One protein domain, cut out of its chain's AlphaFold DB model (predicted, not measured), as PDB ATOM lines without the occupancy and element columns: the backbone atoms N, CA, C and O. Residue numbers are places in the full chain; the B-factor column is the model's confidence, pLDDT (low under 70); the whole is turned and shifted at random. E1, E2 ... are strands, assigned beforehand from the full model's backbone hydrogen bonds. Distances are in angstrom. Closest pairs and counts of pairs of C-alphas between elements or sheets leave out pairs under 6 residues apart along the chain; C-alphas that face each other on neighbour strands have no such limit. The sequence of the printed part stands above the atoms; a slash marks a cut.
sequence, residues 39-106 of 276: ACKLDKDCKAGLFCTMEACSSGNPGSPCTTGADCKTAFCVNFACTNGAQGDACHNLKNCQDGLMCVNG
ATOM      1  N   ALA A  39       6.505  31.678  18.834       94.19
ATOM      2  CA  ALA A  39       7.495  31.713  17.765       94.19
ATOM      3  C   ALA A  39       7.856  30.301  17.264       94.19
ATOM      4  O   ALA A  39       7.996  29.371  18.063       94.19
ATOM      5  N   CYS A  40       8.058  30.156  15.959       93.94
ATOM      6  CA  CYS A  40       8.416  28.893  15.314       93.94
ATOM      7  C   CYS A  40       9.265  29.130  14.057       93.94
ATOM      8  O   CYS A  40       9.312  30.236  13.519       93.94
ATOM      9  N   LYS A  41       9.939  28.081  13.574       92.81
ATOM     10  CA  LYS A  41      10.614  28.066  12.263       92.81
ATOM     11  C   LYS A  41      10.058  26.996  11.330       92.81
ATOM     12  O   LYS A  41      10.164  27.136  10.115       92.81
ATOM     13  N   LEU A  42       9.528  25.916  11.892       91.31
ATOM     14  CA  LEU A  42       8.953  24.774  11.192       91.31
ATOM     15  C   LEU A  42       7.659  24.351  11.894       91.31
ATOM     16  O   LEU A  42       7.537  24.510  13.106       91.31
ATOM     17  N   ASP A  43       6.732  23.722  11.169       91.06
ATOM     18  CA  ASP A  43       5.470  23.214  11.741       91.06
ATOM     19  C   ASP A  43       5.698  22.290  12.945       91.06
ATOM     20  O   ASP A  43       4.952  22.320  13.920       91.06
ATOM     21  N   LYS A  44       6.787  21.508  12.916       90.94
ATOM     22  CA  LYS A  44       7.176  20.609  14.012       90.94
ATOM     23  C   LYS A  44       7.553  21.327  15.313       90.94
ATOM     24  O   LYS A  44       7.683  20.665  16.337       90.94
ATOM     25  N   ASP A  45       7.770  22.641  15.289       92.06
ATOM     26  CA  ASP A  45       8.041  23.432  16.493       92.06
ATOM     27  C   ASP A  45       6.741  23.725  17.265       92.06
ATOM     28  O   ASP A  45       6.768  24.029  18.463       92.06
ATOM     29  N   CYS A  46       5.598  23.599  16.589       93.06
ATOM     30  CA  CYS A  46       4.275  23.882  17.113       93.06
ATOM     31  C   CYS A  46       3.592  22.632  17.673       93.06
ATOM     32  O   CYS A  46       3.898  21.494  17.314       93.06
ATOM     33  N   LYS A  47       2.622  22.846  18.568       93.88
ATOM     34  CA  LYS A  47       1.735  21.783  19.044       93.88
ATOM     35  C   LYS A  47       1.025  21.122  17.856       93.88
ATOM     36  O   LYS A  47       0.594  21.806  16.932       93.88
ATOM     37  N   ALA A  48       0.853  19.800  17.912       90.56
ATOM     38  CA  ALA A  48       0.161  19.036  16.874       90.56
ATOM     39  C   ALA A  48      -1.180  19.680  16.462       90.56
ATOM     40  O   ALA A  48      -2.011  20.002  17.315       90.56
ATOM     41  N   GLY A  49      -1.380  19.841  15.149       88.38
ATOM     42  CA  GLY A  49      -2.556  20.496  14.564       88.38
ATOM     43  C   GLY A  49      -2.429  22.013  14.364       88.38
ATOM     44  O   GLY A  49      -3.405  22.627  13.932       88.38
ATOM     45  N   LEU A  50      -1.267  22.598  14.674       94.00
ATOM     46  CA  LEU A  50      -0.890  23.968  14.326       94.00
ATOM     47  C   LEU A  50       0.139  23.974  13.184       94.00
ATOM     48  O   LEU A  50       0.882  23.007  13.012       94.00
ATOM     49  N   PHE A  51       0.197  25.087  12.462       94.12
ATOM     50  CA  PHE A  51       1.127  25.355  11.363       94.12
ATOM     51  C   PHE A  51       2.071  26.485  11.761       94.12
ATOM     52  O   PHE A  51       1.668  27.393  12.490       94.12
ATOM     53  N   CYS A  52       3.319  26.437  11.312       94.69
ATOM     54  CA  CYS A  52       4.253  27.530  11.501       94.69
ATOM     55  C   CYS A  52       4.146  28.510  10.337       94.69
ATOM     56  O   CYS A  52       4.710  28.295   9.264       94.69
ATOM     57  N   THR A  53       3.461  29.620  10.572       95.88
ATOM     58  CA  THR A  53       3.146  30.594   9.532       95.88
ATOM     59  C   THR A  53       3.589  31.975   9.979       95.88
ATOM     60  O   THR A  53       3.242  32.424  11.067       95.88
ATOM     61  N   MET A  54       4.363  32.667   9.138       93.62
ATOM     62  CA  MET A  54       4.937  33.981   9.471       93.62
ATOM     63  C   MET A  54       5.653  33.986  10.836       93.62
ATOM     64  O   MET A  54       5.451  34.877  11.655       93.62
ATOM     65  N   GLU A  55       6.475  32.959  11.072       94.38
ATOM     66  CA  GLU A  55       7.264  32.762  12.301       94.38
ATOM     67  C   GLU A  55       6.441  32.569  13.587       94.38
ATOM     68  O   GLU A  55       7.013  32.586  14.677       94.38
ATOM     69  N   ALA A  56       5.127  32.330  13.490       95.44
ATOM     70  CA  ALA A  56       4.265  32.040  14.631       95.44
ATOM     71  C   ALA A  56       3.384  30.798  14.409       95.44
ATOM     72  O   ALA A  56       2.875  30.546  13.317       95.44
ATOM     73  N   CYS A  57       3.168  30.023  15.470       96.00
ATOM     74  CA  CYS A  57       2.257  28.886  15.447       96.00
ATOM     75  C   CYS A  57       0.813  29.370  15.280       96.00
ATOM     76  O   CYS A  57       0.320  30.140  16.102       96.00
ATOM     77  N   SER A  58       0.115  28.886  14.262       96.69
ATOM     78  CA  SER A  58      -1.248  29.286  13.912       96.69
ATOM     79  C   SER A  58      -2.164  28.073  13.803       96.69
ATOM     80  O   SER A  58      -1.740  26.990  13.398       96.69
ATOM     81  N   SER A  59      -3.439  28.233  14.155       96.00
ATOM     82  CA  SER A  59      -4.426  27.155  14.031       96.00
ATOM     83  C   SER A  59      -4.824  26.826  12.589       96.00
ATOM     84  O   SER A  59      -5.434  25.774  12.370       96.00
ATOM     85  N   GLY A  60      -4.513  27.701  11.623       95.56
ATOM     86  CA  GLY A  60      -4.902  27.555  10.213       95.56
ATOM     87  C   GLY A  60      -6.421  27.540   9.992       95.56
ATOM     88  O   GLY A  60      -6.901  27.053   8.967       95.56
ATOM     89  N   ASN A  61      -7.193  28.002  10.979       96.38
ATOM     90  CA  ASN A  61      -8.642  28.145  10.896       96.38
ATOM     91  C   ASN A  61      -8.991  29.419  10.098       96.38
ATOM     92  O   ASN A  61      -8.135  30.281   9.924       96.38
ATOM     93  N   PRO A  62     -10.236  29.600   9.632       95.75
ATOM     94  CA  PRO A  62     -10.651  30.853   9.001       95.75
ATOM     95  C   PRO A  62     -10.304  32.084   9.857       95.75
ATOM     96  O   PRO A  62     -10.559  32.097  11.061       95.75
ATOM     97  N   GLY A  63      -9.703  33.100   9.238       95.00
ATOM     98  CA  GLY A  63      -9.151  34.293   9.884       95.00
ATOM     99  C   GLY A  63      -7.694  34.163  10.343       95.00
ATOM    100  O   GLY A  63      -7.061  35.183  10.614       95.00
ATOM    101  N   SER A  64      -7.134  32.949  10.408       96.62
ATOM    102  CA  SER A  64      -5.720  32.746  10.731       96.62
ATOM    103  C   SER A  64      -4.804  33.375   9.675       96.62
ATOM    104  O   SER A  64      -5.138  33.335   8.490       96.62
ATOM    105  N   PRO A  65      -3.632  33.901  10.073       95.69
ATOM    106  CA  PRO A  65      -2.614  34.352   9.131       95.69
ATOM    107  C   PRO A  65      -2.191  33.234   8.174       95.69
ATOM    108  O   PRO A  65      -2.053  32.089   8.602       95.69
ATOM    109  N   CYS A  66      -1.935  33.580   6.913       96.31
ATOM    110  CA  CYS A  66      -1.427  32.661   5.895       96.31
ATOM    111  C   CYS A  66      -0.545  33.364   4.859       96.31
ATOM    112  O   CYS A  66      -0.662  34.565   4.618       96.31
ATOM    113  N   THR A  67       0.329  32.593   4.220       95.19
ATOM    114  CA  THR A  67       1.102  32.998   3.034       95.19
ATOM    115  C   THR A  67       0.721  32.166   1.815       95.19
ATOM    116  O   THR A  67       0.709  32.665   0.690       95.19
ATOM    117  N   THR A  68       0.364  30.901   2.039       93.69
ATOM    118  CA  THR A  68      -0.091  29.959   1.020       93.69
ATOM    119  C   THR A  68      -1.261  29.136   1.551       93.69
ATOM    120  O   THR A  68      -1.543  29.125   2.746       93.69
ATOM    121  N   GLY A  69      -1.940  28.399   0.670       92.12
ATOM    122  CA  GLY A  69      -3.011  27.491   1.087       92.12
ATOM    123  C   GLY A  69      -2.562  26.420   2.090       92.12
ATOM    124  O   GLY A  69      -3.372  25.986   2.896       92.12
ATOM    125  N   ALA A  70      -1.281  26.035   2.098       92.75
ATOM    126  CA  ALA A  70      -0.756  25.027   3.023       92.75
ATOM    127  C   ALA A  70      -0.792  25.472   4.498       92.75
ATOM    128  O   ALA A  70      -0.819  24.622   5.382       92.75
ATOM    129  N   ASP A  71      -0.855  26.783   4.752       94.69
ATOM    130  CA  ASP A  71      -1.006  27.362   6.093       94.69
ATOM    131  C   ASP A  71      -2.446  27.232   6.637       94.69
ATOM    132  O   ASP A  71      -2.715  27.520   7.804       94.69
ATOM    133  N   CYS A  72      -3.396  26.825   5.788       95.38
ATOM    134  CA  CYS A  72      -4.822  26.808   6.083       95.38
ATOM    135  C   CYS A  72      -5.382  25.391   6.042       95.38
ATOM    136  O   CYS A  72      -5.200  24.653   5.074       95.38
ATOM    137  N   LYS A  73      -6.207  25.034   7.031       94.31
ATOM    138  CA  LYS A  73      -6.926  23.747   7.038       94.31
ATOM    139  C   LYS A  73      -7.883  23.591   5.860       94.31
ATOM    140  O   LYS A  73      -8.161  22.476   5.438       94.31
ATOM    141  N   THR A  74      -8.389  24.706   5.347       93.06
ATOM    142  CA  THR A  74      -9.292  24.766   4.192       93.06
ATOM    143  C   THR A  74      -8.550  24.778   2.858       93.06
ATOM    144  O   THR A  74      -9.191  24.780   1.818       93.06
ATOM    145  N   ALA A  75      -7.211  24.824   2.871       93.56
ATOM    146  CA  ALA A  75      -6.363  25.104   1.712       93.56
ATOM    147  C   ALA A  75      -6.575  26.490   1.062       93.56
ATOM    148  O   ALA A  75      -5.931  26.808   0.058       93.56
ATOM    149  N   PHE A  76      -7.437  27.343   1.627       95.31
ATOM    150  CA  PHE A  76      -7.774  28.645   1.061       95.31
ATOM    151  C   PHE A  76      -7.088  29.765   1.837       95.31
ATOM    152  O   PHE A  76      -7.527  30.133   2.924       95.31
ATOM    153  N   CYS A  77      -6.032  30.322   1.244       96.50
ATOM    154  CA  CYS A  77      -5.362  31.526   1.720       96.50
ATOM    155  C   CYS A  77      -5.632  32.678   0.750       96.50
ATOM    156  O   CYS A  77      -5.236  32.607  -0.417       96.50
ATOM    157  N   VAL A  78      -6.309  33.724   1.222       97.38
ATOM    158  CA  VAL A  78      -6.678  34.896   0.417       97.38
ATOM    159  C   VAL A  78      -6.411  36.149   1.237       97.38
ATOM    160  O   VAL A  78      -6.780  36.212   2.405       97.38
ATOM    161  N   ASN A  79      -5.758  37.154   0.646       95.69
ATOM    162  CA  ASN A  79      -5.393  38.395   1.347       95.69
ATOM    163  C   ASN A  79      -4.685  38.155   2.700       95.69
ATOM    164  O   ASN A  79      -4.960  38.843   3.681       95.69
ATOM    165  N   PHE A  80      -3.780  37.169   2.749       96.00
ATOM    166  CA  PHE A  80      -3.022  36.762   3.943       96.00
ATOM    167  C   PHE A  80      -3.855  36.219   5.116       96.00
ATOM    168  O   PHE A  80      -3.336  36.096   6.228       96.00
ATOM    169  N   ALA A  81      -5.118  35.859   4.876       96.69
ATOM    170  CA  ALA A  81      -5.975  35.204   5.853       96.69
ATOM    171  C   ALA A  81      -6.574  33.903   5.299       96.69
ATOM    172  O   ALA A  81      -6.984  33.812   4.138       96.69
ATOM    173  N   CYS A  82      -6.643  32.885   6.150       97.12
ATOM    174  CA  CYS A  82      -7.361  31.662   5.838       97.12
ATOM    175  C   CYS A  82      -8.861  31.946   5.724       97.12
ATOM    176  O   CYS A  82      -9.415  32.719   6.504       97.12
ATOM    177  N   THR A  83      -9.542  31.297   4.789       97.19
ATOM    178  CA  THR A  83     -10.985  31.475   4.563       97.19
ATOM    179  C   THR A  83     -11.705  30.132   4.431       97.19
ATOM    180  O   THR A  83     -11.062  29.111   4.191       97.19
ATOM    181  N   ASN A  84     -13.030  30.107   4.601       96.12
ATOM    182  CA  ASN A  84     -13.836  28.909   4.339       96.12
ATOM    183  C   ASN A  84     -14.116  28.709   2.848       96.12
ATOM    184  O   ASN A  84     -14.537  27.615   2.466       96.12
ATOM    185  N   GLY A  85     -13.907  29.747   2.031       96.38
ATOM    186  CA  GLY A  85     -14.304  29.763   0.624       96.38
ATOM    187  C   GLY A  85     -15.824  29.713   0.448       96.38
ATOM    188  O   GLY A  85     -16.307  29.303  -0.604       96.38
ATOM    189  N   ALA A  86     -16.583  30.053   1.491       97.00
ATOM    190  CA  ALA A  86     -18.037  30.077   1.472       97.00
ATOM    191  C   ALA A  86     -18.551  31.271   0.653       97.00
ATOM    192  O   ALA A  86     -17.807  32.186   0.310       97.00
ATOM    193  N   GLN A  87     -19.847  31.291   0.338       96.06
ATOM    194  CA  GLN A  87     -20.438  32.411  -0.395       96.06
ATOM    195  C   GLN A  87     -20.216  33.741   0.353       96.06
ATOM    196  O   GLN A  87     -20.549  33.858   1.530       96.06
ATOM    197  N   GLY A  88     -19.692  34.743  -0.351       95.25
ATOM    198  CA  GLY A  88     -19.305  36.051   0.180       95.25
ATOM    199  C   GLY A  88     -17.849  36.140   0.644       95.25
ATOM    200  O   GLY A  88     -17.348  37.254   0.795       95.25
ATOM    201  N   ASP A  89     -17.154  35.014   0.824       97.19
ATOM    202  CA  ASP A  89     -15.745  35.019   1.214       97.19
ATOM    203  C   ASP A  89     -14.864  35.581   0.096       97.19
ATOM    204  O   ASP A  89     -15.137  35.400  -1.092       97.19
ATOM    205  N   ALA A  90     -13.771  36.240   0.484       96.44
ATOM    206  CA  ALA A  90     -12.802  36.773  -0.461       96.44
ATOM    207  C   ALA A  90     -12.161  35.657  -1.302       96.44
ATOM    208  O   ALA A  90     -11.836  34.584  -0.791       96.44
ATOM    209  N   CYS A  91     -11.897  35.945  -2.575       97.19
ATOM    210  CA  CYS A  91     -11.232  35.034  -3.499       97.19
ATOM    211  C   CYS A  91     -10.377  35.791  -4.525       97.19
ATOM    212  O   CYS A  91     -10.626  36.953  -4.839       97.19
ATOM    213  N   HIS A  92      -9.370  35.120  -5.083       94.88
ATOM    214  CA  HIS A  92      -8.635  35.598  -6.261       94.88
ATOM    215  C   HIS A  92      -8.978  34.795  -7.517       94.88
ATOM    216  O   HIS A  92      -8.823  35.285  -8.632       94.88
ATOM    217  N   ASN A  93      -9.405  33.544  -7.347       92.94
ATOM    218  CA  ASN A  93      -9.842  32.664  -8.420       92.94
ATOM    219  C   ASN A  93     -10.776  31.571  -7.876       92.94
ATOM    220  O   ASN A  93     -10.962  31.439  -6.666       92.94
ATOM    221  N   LEU A  94     -11.331  30.767  -8.785       92.25
ATOM    222  CA  LEU A  94     -12.272  29.684  -8.483       92.25
ATOM    223  C   LEU A  94     -11.779  28.718  -7.390       92.25
ATOM    224  O   LEU A  94     -12.578  28.264  -6.583       92.25
ATOM    225  N   LYS A  95     -10.470  28.439  -7.313       92.50
ATOM    226  CA  LYS A  95      -9.900  27.489  -6.338       92.50
ATOM    227  C   LYS A  95      -9.902  28.011  -4.900       92.50
ATOM    228  O   LYS A  95      -9.514  27.276  -4.001       92.50
ATOM    229  N   ASN A  96     -10.257  29.277  -4.681       95.06
ATOM    230  CA  ASN A  96     -10.431  29.835  -3.341       95.06
ATOM    231  C   ASN A  96     -11.864  29.686  -2.815       95.06
ATOM    232  O   ASN A  96     -12.122  30.075  -1.679       95.06
ATOM    233  N   CYS A  97     -12.777  29.166  -3.633       96.19
ATOM    234  CA  CYS A  97     -14.172  28.975  -3.280       96.19
ATOM    235  C   CYS A  97     -14.489  27.489  -3.118       96.19
ATOM    236  O   CYS A  97     -13.849  26.632  -3.729       96.19
ATOM    237  N   GLN A  98     -15.488  27.191  -2.294       95.75
ATOM    238  CA  GLN A  98     -16.041  25.848  -2.169       95.75
ATOM    239  C   GLN A  98     -16.641  25.372  -3.494       95.75
ATOM    240  O   GLN A  98     -17.059  26.175  -4.334       95.75
ATOM    241  N   ASP A  99     -16.710  24.052  -3.657       92.88
ATOM    242  CA  ASP A  99     -17.285  23.423  -4.842       92.88
ATOM    243  C   ASP A  99     -18.692  23.966  -5.136       92.88
ATOM    244  O   ASP A  99     -19.545  24.074  -4.254       92.88
ATOM    245  N   GLY A 100     -18.934  24.312  -6.402       91.00
ATOM    246  CA  GLY A 100     -20.199  24.895  -6.855       91.00
ATOM    247  C   GLY A 100     -20.308  26.415  -6.699       91.00
ATOM    248  O   GLY A 100     -21.313  26.983  -7.121       91.00
ATOM    249  N   LEU A 101     -19.296  27.087  -6.146       95.50
ATOM    250  CA  LEU A 101     -19.193  28.546  -6.139       95.50
ATOM    251  C   LEU A 101     -18.181  29.032  -7.182       95.50
ATOM    252  O   LEU A 101     -17.288  28.298  -7.591       95.50
ATOM    253  N   MET A 102     -18.314  30.290  -7.592       94.44
ATOM    254  CA  MET A 102     -17.466  30.981  -8.563       94.44
ATOM    255  C   MET A 102     -16.813  32.193  -7.908       94.44
ATOM    256  O   MET A 102     -17.424  32.830  -7.057       94.44
ATOM    257  N   CYS A 103     -15.587  32.541  -8.297       96.25
ATOM    258  CA  CYS A 103     -14.959  33.766  -7.810       96.25
ATOM    259  C   CYS A 103     -15.331  34.943  -8.712       96.25
ATOM    260  O   CYS A 103     -14.767  35.082  -9.797       96.25
ATOM    261  N   VAL A 104     -16.263  35.782  -8.261       96.75
ATOM    262  CA  VAL A 104     -16.791  36.913  -9.029       96.75
ATOM    263  C   VAL A 104     -16.462  38.207  -8.301       96.75
ATOM    264  O   VAL A 104     -16.823  38.388  -7.141       96.75
ATOM    265  N   ASN A 105     -15.768  39.119  -8.983       93.81
ATOM    266  CA  ASN A 105     -15.365  40.416  -8.429       93.81
ATOM    267  C   ASN A 105     -14.691  40.311  -7.039       93.81
ATOM    268  O   ASN A 105     -14.950  41.101  -6.132       93.81
ATOM    269  N   GLY A 106     -13.848  39.290  -6.860       95.12
ATOM    270  CA  GLY A 106     -13.095  39.067  -5.626       95.12
ATOM    271  C   GLY A 106     -13.877  38.425  -4.476       95.12
ATOM    272  O   GLY A 106     -13.322  38.323  -3.383       95.12
TER     273      GLY A 106
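What this domain is: This is residues 39 to 106 of the 276 residues of an uncharacterized protein of Candidatus Altiarchaeales archaeon IMC4 (UniProt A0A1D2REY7). With little regular structure, this is a short rod of coiled loops wound one after another along its length, with the small hairpin E1 and E2 toward one end and the lone strand E3 at the other. The printed part has 68 residues, no named helix and three named strands, E1, E2, E3, holding only 9 residues; the class is all strand, and E1 and E2 make an antiparallel sheet. It is compact, with a radius of gyration of the C-alphas of 12.4 A, spanning 38 by 17 by 14 A.

Where its parts are: Start at C-alpha 39, (7.495, 31.713, 17.765), and pass residues 39 to 50 to reach E1, residues 51 to 53, 5.9 A long. E2, residues 56 to 58, runs 6.2 A. E3, residues 102 to 104, runs 6.0 A to C-alpha 104 at (-16.791, 36.913, -9.029).

How they stand to each other: Look at the hairpin E1 and E2, antiparallel at 131 degrees: N 51 and O 58 are 2.9 A apart, within hydrogen-bond range. E3, which pairs with no named strand, is apart from both.

The domain as a whole: The C-alphas farthest apart, of Asp 45 and Asn 105, are 38.2 A apart. Between E2 and E3 you cross a long link of 43 residues, where residues 77 to 78 pair antiparallel with 81 to 82. The printed part has no cut, and no printed residue is under 70 in pLDDT.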